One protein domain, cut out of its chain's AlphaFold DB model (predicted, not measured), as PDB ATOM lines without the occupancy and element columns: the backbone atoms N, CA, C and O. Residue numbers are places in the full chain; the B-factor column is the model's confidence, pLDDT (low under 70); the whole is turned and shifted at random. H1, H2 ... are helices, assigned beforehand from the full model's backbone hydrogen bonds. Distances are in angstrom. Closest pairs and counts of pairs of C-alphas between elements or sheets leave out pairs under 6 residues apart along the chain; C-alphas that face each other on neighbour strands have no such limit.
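Overview. This is residues 156 to 217 of the 249 residues of an uncharacterized protein of Ktedonobacterales bacterium (UniProt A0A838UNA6). Three helices make an open frame with few contacts: H2 is the crossbar, and H1 and H3 are two legs set at its two ends, with an empty space between them. H1 meets the beginning of H2 in a corner, H3 follows H2 after a sharp turn at its other end, and residues 174 to 180 of the link between H1 and H2 stick out as a loop. The printed part has 62 residues with three named helices, in the order H1, H2, H3, and no named strand; the class is all helix. The whole is loose, with a radius of gyration of the C-alphas of 14.6 A, and only just elongated, spanning 45 by 30 by 16 A.

Along the chain. H1 covers residues 156 to 172 and begins with C-alpha 156 at (354.491, 409.637, 222.370); it measures 24.3 A from first to last C-alpha. H2 covers residues 183 to 201, is the longest helix with 19 residues, and measures 26.4 A; its first C-alpha, that of Leu 183, is at (361.919, 403.317, 236.437). H3 covers residues 205 to 215, measures 15.4 A, and ends with C-alpha 215 at (332.518, 405.159, 224.300).

Arrangement. H1 and H2 touch, with 4 pairs of C-alphas within 8 A. H1 touches H2 with residues 166 to 170 alone, and H2 touches H1 with residues 183 to 187 alone; the closest C-alphas of the two helices, those of Ala 170 and Glu 186, are 6.7 A apart. The lines of H1 and H2 are about perpendicular, at 89 degrees. H2 and H3 are close but not clearly touching, with 1 pair of C-alphas within 8 A, those of Asp 198 and Phe 205 at 7.4 A. Their lines are about perpendicular too, at 78 degrees. H1 and H3 are apart. In H1, H2 and H3 every O i to N i+4 pair is within hydrogen-bond range.

Size, cuts and confidence. The two C-alphas farthest apart, those of Asp 178 and Gly 217, are 47.5 A from each other, while the first and last printed C-alphas are 21.8 A apart. Residues 156 to 162 of H1 stand free, as do residues 174 to 180, residues 196 to 202, of which 196 to 201 belong to H2, and residues 206 to 217, of which 206 to 215 belong to H3. The link from H1 to H2, 10 residues, is short, and the link from H2 to H3, 3 residues, is tight. The printed part has no cut. Its mean pLDDT is 83.4, and the model's confidence is low, under 70, at residues 174 to 180.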
ATOM      1  N   ASP A 156     353.274 409.051 221.807       84.75
ATOM      2  CA  ASP A 156     354.491 409.637 222.370       84.75
ATOM      3  C   ASP A 156     354.141 410.676 223.445       84.75
ATOM      4  O   ASP A 156     354.761 410.716 224.511       84.75
ATOM      5  N   GLN A 157     353.098 411.484 223.206       84.50
ATOM      6  CA  GLN A 157     352.580 412.408 224.219       84.50
ATOM      7  C   GLN A 157     352.043 411.653 225.444       84.50
ATOM      8  O   GLN A 157     352.363 412.014 226.579       84.50
ATOM      9  N   ILE A 158     351.250 410.599 225.234       88.44
ATOM     10  CA  ILE A 158     350.696 409.788 226.330       88.44
ATOM     11  C   ILE A 158     351.822 409.126 227.139       88.44
ATOM     12  O   ILE A 158     351.794 409.156 228.370       88.44
ATOM     13  N   ASP A 159     352.841 408.581 226.477       91.69
ATOM     14  CA  ASP A 159     353.992 407.953 227.128       91.69
ATOM     15  C   ASP A 159     354.805 408.972 227.944       91.69
ATOM     16  O   ASP A 159     355.241 408.679 229.065       91.69
ATOM     17  N   ALA A 160     354.960 410.199 227.437       90.69
ATOM     18  CA  ALA A 160     355.594 411.293 228.170       90.69
ATOM     19  C   ALA A 160     354.800 411.688 229.430       90.69
ATOM     20  O   ALA A 160     355.398 411.890 230.493       90.69
ATOM     21  N   GLU A 161     353.469 411.749 229.340       92.44
ATOM     22  CA  GLU A 161     352.579 412.022 230.476       92.44
ATOM     23  C   GLU A 161     352.652 410.908 231.533       92.44
ATOM     24  O   GLU A 161     352.831 411.193 232.722       92.44
ATOM     25  N   ILE A 162     352.609 409.635 231.115       93.94
ATOM     26  CA  ILE A 162     352.775 408.475 232.008       93.94
ATOM     27  C   ILE A 162     354.127 408.538 232.721       93.94
ATOM     28  O   ILE A 162     354.191 408.384 233.945       93.94
ATOM     29  N   ARG A 163     355.213 408.819 231.990       91.38
ATOM     30  CA  ARG A 163     356.547 408.978 232.581       91.38
ATOM     31  C   ARG A 163     356.570 410.102 233.618       91.38
ATOM     32  O   ARG A 163     357.132 409.910 234.694       91.38
ATOM     33  N   GLY A 164     355.972 411.254 233.316       91.62
ATOM     34  CA  GLY A 164     355.865 412.379 234.249       91.62
ATOM     35  C   GLY A 164     355.139 411.993 235.539       91.62
ATOM     36  O   GLY A 164     355.654 412.236 236.630       91.62
ATOM     37  N   MET A 165     354.001 411.302 235.424       93.31
ATOM     38  CA  MET A 165     353.242 410.812 236.580       93.31
ATOM     39  C   MET A 165     354.037 409.812 237.427       93.31
ATOM     40  O   MET A 165     353.999 409.889 238.655       93.31
ATOM     41  N   LEU A 166     354.792 408.904 236.801       90.56
ATOM     42  CA  LEU A 166     355.663 407.967 237.518       90.56
ATOM     43  C   LEU A 166     356.795 408.692 238.262       90.56
ATOM     44  O   LEU A 166     357.094 408.335 239.399       90.56
ATOM     45  N   VAL A 167     357.377 409.744 237.675       89.19
ATOM     46  CA  VAL A 167     358.373 410.596 238.352       89.19
ATOM     47  C   VAL A 167     357.759 411.298 239.565       89.19
ATOM     48  O   VAL A 167     358.329 411.252 240.655       89.19
ATOM     49  N   THR A 168     356.578 411.904 239.413       89.50
ATOM     50  CA  THR A 168     355.863 412.542 240.528       89.50
ATOM     51  C   THR A 168     355.514 411.535 241.622       89.50
ATOM     52  O   THR A 168     355.678 411.830 242.804       89.50
ATOM     53  N   ARG A 169     355.083 410.323 241.258       88.31
ATOM     54  CA  ARG A 169     354.807 409.242 242.210       88.31
ATOM     55  C   ARG A 169     356.058 408.835 242.987       88.31
ATOM     56  O   ARG A 169     355.982 408.735 244.209       88.31
ATOM     57  N   ALA A 170     357.184 408.630 242.304       86.00
ATOM     58  CA  ALA A 170     358.458 408.287 242.936       86.00
ATOM     59  C   ALA A 170     358.871 409.357 243.958       86.00
ATOM     60  O   ALA A 170     359.163 409.046 245.112       86.00
ATOM     61  N   MET A 171     358.776 410.632 243.558       84.94
ATOM     62  CA  MET A 171     359.013 411.780 244.433       84.94
ATOM     63  C   MET A 171     358.104 411.752 245.675       84.94
ATOM     64  O   MET A 171     358.598 411.883 246.792       84.94
ATOM     65  N   LEU A 172     356.792 411.549 245.505       83.12
ATOM     66  CA  LEU A 172     355.812 411.547 246.604       83.12
ATOM     67  C   LEU A 172     355.946 410.352 247.552       83.12
ATOM     68  O   LEU A 172     355.647 410.480 248.737       83.12
ATOM     69  N   ARG A 173     356.408 409.195 247.063       78.19
ATOM     70  CA  ARG A 173     356.717 408.030 247.911       78.19
ATOM     71  C   ARG A 173     357.940 408.252 248.803       78.19
ATOM     72  O   ARG A 173     358.214 407.411 249.653       78.19
ATOM     73  N   GLY A 174     358.640 409.373 248.632       68.44
ATOM     74  CA  GLY A 174     359.732 409.770 249.504       68.44
ATOM     75  C   GLY A 174     361.057 409.113 249.144       68.44
ATOM     76  O   GLY A 174     361.829 408.800 250.041       68.44
ATOM     77  N   SER A 175     361.376 408.928 247.857       55.34
ATOM     78  CA  SER A 175     362.727 408.524 247.435       55.34
ATOM     79  C   SER A 175     363.760 409.667 247.544       55.34
ATOM     80  O   SER A 175     364.468 409.981 246.592       55.34
ATOM     81  N   TYR A 176     363.821 410.284 248.723       53.53
ATOM     82  CA  TYR A 176     365.003 410.870 249.350       53.53
ATOM     83  C   TYR A 176     365.179 409.997 250.617       53.53
ATOM     84  O   TYR A 176     364.397 410.144 251.544       53.53
ATOM     85  N   LEU A 177     366.043 408.977 250.723       53.06
ATOM     86  CA  LEU A 177     367.503 409.106 250.680       53.06
ATOM     87  C   LEU A 177     368.305 407.780 250.594       53.06
ATOM     88  O   LEU A 177     369.511 407.890 250.447       53.06
ATOM     89  N   ASP A 178     367.731 406.565 250.616       55.00
ATOM     90  CA  ASP A 178     368.569 405.347 250.812       55.00
ATOM     91  C   ASP A 178     368.491 404.248 249.732       55.00
ATOM     92  O   ASP A 178     369.214 403.256 249.802       55.00
ATOM     93  N   ALA A 179     367.679 404.414 248.682       57.94
ATOM     94  CA  ALA A 179     367.700 403.519 247.522       57.94
ATOM     95  C   ALA A 179     367.519 404.306 246.213       57.94
ATOM     96  O   ALA A 179     366.701 405.229 246.170       57.94
ATOM     97  N   PRO A 180     368.245 403.962 245.131       63.19
ATOM     98  CA  PRO A 180     368.091 404.647 243.856       63.19
ATOM     99  C   PRO A 180     366.687 404.397 243.297       63.19
ATOM    100  O   PRO A 180     366.333 403.271 242.939       63.19
ATOM    101  N   ALA A 181     365.888 405.462 243.199       71.94
ATOM    102  CA  ALA A 181     364.636 405.434 242.459       71.94
ATOM    103  C   ALA A 181     364.936 405.050 241.006       71.94
ATOM    104  O   ALA A 181     365.684 405.734 240.306       71.94
ATOM    105  N   SER A 182     364.372 403.933 240.555       84.88
ATOM    106  CA  SER A 182     364.555 403.439 239.194       84.88
ATOM    107  C   SER A 182     363.201 403.244 238.527       84.88
ATOM    108  O   SER A 182     362.230 402.841 239.171       84.88
ATOM    109  N   LEU A 183     363.136 403.515 237.221       83.62
ATOM    110  CA  LEU A 183     361.919 403.317 236.437       83.62
ATOM    111  C   LEU A 183     361.386 401.871 236.536       83.62
ATOM    112  O   LEU A 183     360.188 401.724 236.775       83.62
ATOM    113  N   PRO A 184     362.213 400.808 236.437       88.00
ATOM    114  CA  PRO A 184     361.726 399.441 236.624       88.00
ATOM    115  C   PRO A 184     361.119 399.202 238.010       88.00
ATOM    116  O   PRO A 184     360.058 398.593 238.109       88.00
ATOM    117  N   GLY A 185     361.750 399.716 239.074       84.94
ATOM    118  CA  GLY A 185     361.231 399.578 240.436       84.94
ATOM    119  C   GLY A 185     359.885 400.281 240.627       84.94
ATOM    120  O   GLY A 185     358.971 399.729 241.240       84.94
ATOM    121  N   GLU A 186     359.728 401.472 240.047       87.44
ATOM    122  CA  GLU A 186     358.465 402.208 240.103       87.44
ATOM    123  C   GLU A 186     357.359 401.551 239.279       87.44
ATOM    124  O   GLU A 186     356.219 401.518 239.741       87.44
ATOM    125  N   LEU A 187     357.682 400.973 238.120       89.56
ATOM    126  CA  LEU A 187     356.723 400.220 237.309       89.56
ATOM    127  C   LEU A 187     356.223 398.963 238.029       89.56
ATOM    128  O   LEU A 187     355.016 398.735 238.044       89.56
ATOM    129  N   VAL A 188     357.109 398.192 238.672       89.12
ATOM    130  CA  VAL A 188     356.714 397.011 239.467       89.12
ATOM    131  C   VAL A 188     355.790 397.427 240.610       89.12
ATOM    132  O   VAL A 188     354.672 396.929 240.717       89.12
ATOM    133  N   ALA A 189     356.199 398.420 241.402       85.75
ATOM    134  CA  ALA A 189     355.386 398.900 242.515       85.75
ATOM    135  C   ALA A 189     354.067 399.547 242.056       85.75
ATOM    136  O   ALA A 189     353.103 399.602 242.816       85.75
ATOM    137  N   PHE A 190     354.016 400.131 240.858       90.56
ATOM    138  CA  PHE A 190     352.787 400.664 240.272       90.56
ATOM    139  C   PHE A 190     351.852 399.538 239.825       90.56
ATOM    140  O   PHE A 190     350.665 399.572 240.151       90.56
ATOM    141  N   GLN A 191     352.390 398.520 239.151       92.25
ATOM    142  CA  GLN A 191     351.645 397.348 238.707       92.25
ATOM    143  C   GLN A 191     351.013 396.597 239.883       92.25
ATOM    144  O   GLN A 191     349.831 396.260 239.817       92.25
ATOM    145  N   GLU A 192     351.763 396.363 240.963       89.88
ATOM    146  CA  GLU A 192     351.246 395.730 242.184       89.88
ATOM    147  C   GLU A 192     350.051 396.512 242.744       89.88
ATOM    148  O   GLU A 192     348.983 395.944 242.969       89.88
ATOM    149  N   ARG A 193     350.183 397.839 242.864       89.56
ATOM    150  CA  ARG A 193     349.126 398.707 243.405       89.56
ATOM    151  C   ARG A 193     347.883 398.774 242.525       89.56
ATOM    152  O   ARG A 193     346.781 398.787 243.063       89.56
ATOM    153  N   ILE A 194     348.034 398.814 241.201       90.75
ATOM    154  CA  ILE A 194     346.879 398.739 240.293       90.75
ATOM    155  C   ILE A 194     346.213 397.372 240.384       90.75
ATOM    156  O   ILE A 194     344.993 397.308 240.424       90.75
ATOM    157  N   THR A 195     346.986 396.291 240.482       90.69
ATOM    158  CA  THR A 195     346.428 394.936 240.603       90.69
ATOM    159  C   THR A 195     345.623 394.779 241.897       90.69
ATOM    160  O   THR A 195     344.524 394.230 241.877       90.69
ATOM    161  N   GLU A 196     346.134 395.298 243.020       91.31
ATOM    162  CA  GLU A 196     345.402 395.362 244.295       91.31
ATOM    163  C   GLU A 196     344.107 396.176 244.171       91.31
ATOM    164  O   GLU A 196     343.062 395.771 244.682       91.31
ATOM    165  N   TRP A 197     344.168 397.322 243.489       91.19
ATOM    166  CA  TRP A 197     343.015 398.195 243.288       91.19
ATOM    167  C   TRP A 197     341.951 397.556 242.387       91.19
ATOM    168  O   TRP A 197     340.779 397.546 242.757       91.19
ATOM    169  N   ASP A 198     342.348 396.950 241.269       90.25
ATOM    170  CA  ASP A 198     341.462 396.203 240.370       90.25
ATOM    171  C   ASP A 198     340.752 395.072 241.126       90.25
ATOM    172  O   ASP A 198     339.528 394.932 241.039       90.25
ATOM    173  N   ALA A 199     341.496 394.315 241.943       90.12
ATOM    174  CA  ALA A 199     340.938 393.261 242.786       90.12
ATOM    175  C   ALA A 199     339.949 393.807 243.830       90.12
ATOM    176  O   ALA A 199     338.912 393.191 244.074       90.12
ATOM    177  N   HIS A 200     340.242 394.966 244.426       91.19
ATOM    178  CA  HIS A 200     339.372 395.612 245.408       91.19
ATOM    179  C   HIS A 200     338.068 396.140 244.793       91.19
ATOM    180  O   HIS A 200     336.996 395.956 245.366       91.19
ATOM    181  N   VAL A 201     338.146 396.788 243.627       89.25
ATOM    182  CA  VAL A 201     336.984 397.367 242.929       89.25
ATOM    183  C   VAL A 201     336.224 396.303 242.121       89.25
ATOM    184  O   VAL A 201     335.110 396.550 241.661       89.25
ATOM    185  N   GLY A 202     336.792 395.104 241.959       89.75
ATOM    186  CA  GLY A 202     336.211 394.024 241.161       89.75
ATOM    187  C   GLY A 202     336.213 394.330 239.663       89.75
ATOM    188  O   GLY A 202     335.344 393.847 238.937       89.75
ATOM    189  N   ARG A 203     337.155 395.161 239.202       82.12
ATOM    190  CA  ARG A 203     337.301 395.540 237.793       82.12
ATOM    191  C   ARG A 203     338.389 394.721 237.125       82.12
ATOM    192  O   ARG A 203     339.359 394.301 237.745       82.12
ATOM    193  N   VAL A 204     338.221 394.508 235.826       86.56
ATOM    194  CA  VAL A 204     339.230 393.883 234.975       86.56
ATOM    195  C   VAL A 204     339.668 394.921 233.957       86.56
ATOM    196  O   VAL A 204     338.862 395.322 233.122       86.56
ATOM    197  N   PHE A 205     340.954 395.282 233.944       84.25
ATOM    198  CA  PHE A 205     341.515 396.276 233.018       84.25
ATOM    199  C   PHE A 205     341.062 396.098 231.553       84.25
ATOM    200  O   PHE A 205     340.733 397.055 230.855       84.25
ATOM    201  N   SER A 206     340.980 394.849 231.070       84.06
ATOM    202  CA  SER A 206     340.533 394.559 229.698       84.06
ATOM    203  C   SER A 206     339.080 394.967 229.411       84.06
ATOM    204  O   SER A 206     338.723 395.201 228.256       84.06
ATOM    205  N   GLU A 207     338.228 395.030 230.431       86.06
ATOM    206  CA  GLU A 207     336.840 395.470 230.317       86.06
ATOM    207  C   GLU A 207     336.752 396.991 230.268       86.06
ATOM    208  O   GLU A 207     336.091 397.497 229.363       86.06
ATOM    209  N   ASP A 208     337.519 397.698 231.104       87.00
ATOM    210  CA  ASP A 208     337.633 399.162 231.052       87.00
ATOM    211  C   ASP A 208     338.175 399.627 229.685       87.00
ATOM    212  O   ASP A 208     337.657 400.570 229.082       87.00
ATOM    213  N   VAL A 209     339.171 398.923 229.124       86.56
ATOM    214  CA  VAL A 209     339.691 399.200 227.770       86.56
ATOM    215  C   VAL A 209     338.596 399.036 226.711       86.56
ATOM    216  O   VAL A 209     338.460 399.879 225.821       86.56
ATOM    217  N   ARG A 210     337.788 397.969 226.790       83.25
ATOM    218  CA  ARG A 210     336.683 397.749 225.842       83.25
ATOM    219  C   ARG A 210     335.574 398.775 226.009       83.25
ATOM    220  O   ARG A 210     335.044 399.240 225.005       83.25
ATOM    221  N   GLU A 211     335.208 399.114 227.238       85.69
ATOM    222  CA  GLU A 211     334.218 400.147 227.532       85.69
ATOM    223  C   GLU A 211     334.665 401.494 226.963       85.69
ATOM    224  O   GLU A 211     333.921 402.130 226.218       85.69
ATOM    225  N   ARG A 212     335.925 401.874 227.185       82.69
ATOM    226  CA  ARG A 212     336.486 403.115 226.645       82.69
ATOM    227  C   ARG A 212     336.580 403.114 225.122       82.69
ATOM    228  O   ARG A 212     336.303 404.144 224.506       82.69
ATOM    229  N   ALA A 213     336.891 401.971 224.505       81.00
ATOM    230  CA  ALA A 213     336.829 401.810 223.052       81.00
ATOM    231  C   ALA A 213     335.400 402.014 222.519       81.00
ATOM    232  O   ALA A 213     335.229 402.768 221.562       81.00
ATOM    233  N   ARG A 214     334.376 401.439 223.176       80.88
ATOM    234  CA  ARG A 214     332.958 401.640 222.814       80.88
ATOM    235  C   ARG A 214     332.538 403.100 222.940       80.88
ATOM    236  O   ARG A 214     331.990 403.644 221.988       80.88
ATOM    237  N   MET A 215     332.836 403.741 224.072       72.62
ATOM    238  CA  MET A 215     332.518 405.159 224.300       72.62
ATOM    239  C   MET A 215     333.181 406.075 223.269       72.62
ATOM    240  O   MET A 215     332.618 407.095 222.892       72.62
ATOM    241  N   SER A 216     334.368 405.699 222.793       71.94
ATOM    242  CA  SER A 216     335.125 406.477 221.808       71.94
ATOM    243  C   SER A 216     334.817 406.093 220.355       71.94
ATOM    244  O   SER A 216     335.521 406.551 219.458       71.94
ATOM    245  N   GLY A 217     333.844 405.204 220.106       75.50
ATOM    246  CA  GLY A 217     333.518 404.714 218.760       75.50
ATOM    247  C   GLY A 217     334.661 403.960 218.065       75.50
ATOM    248  O   GLY A 217     334.662 403.834 216.842       75.50
TER     249      GLY A 217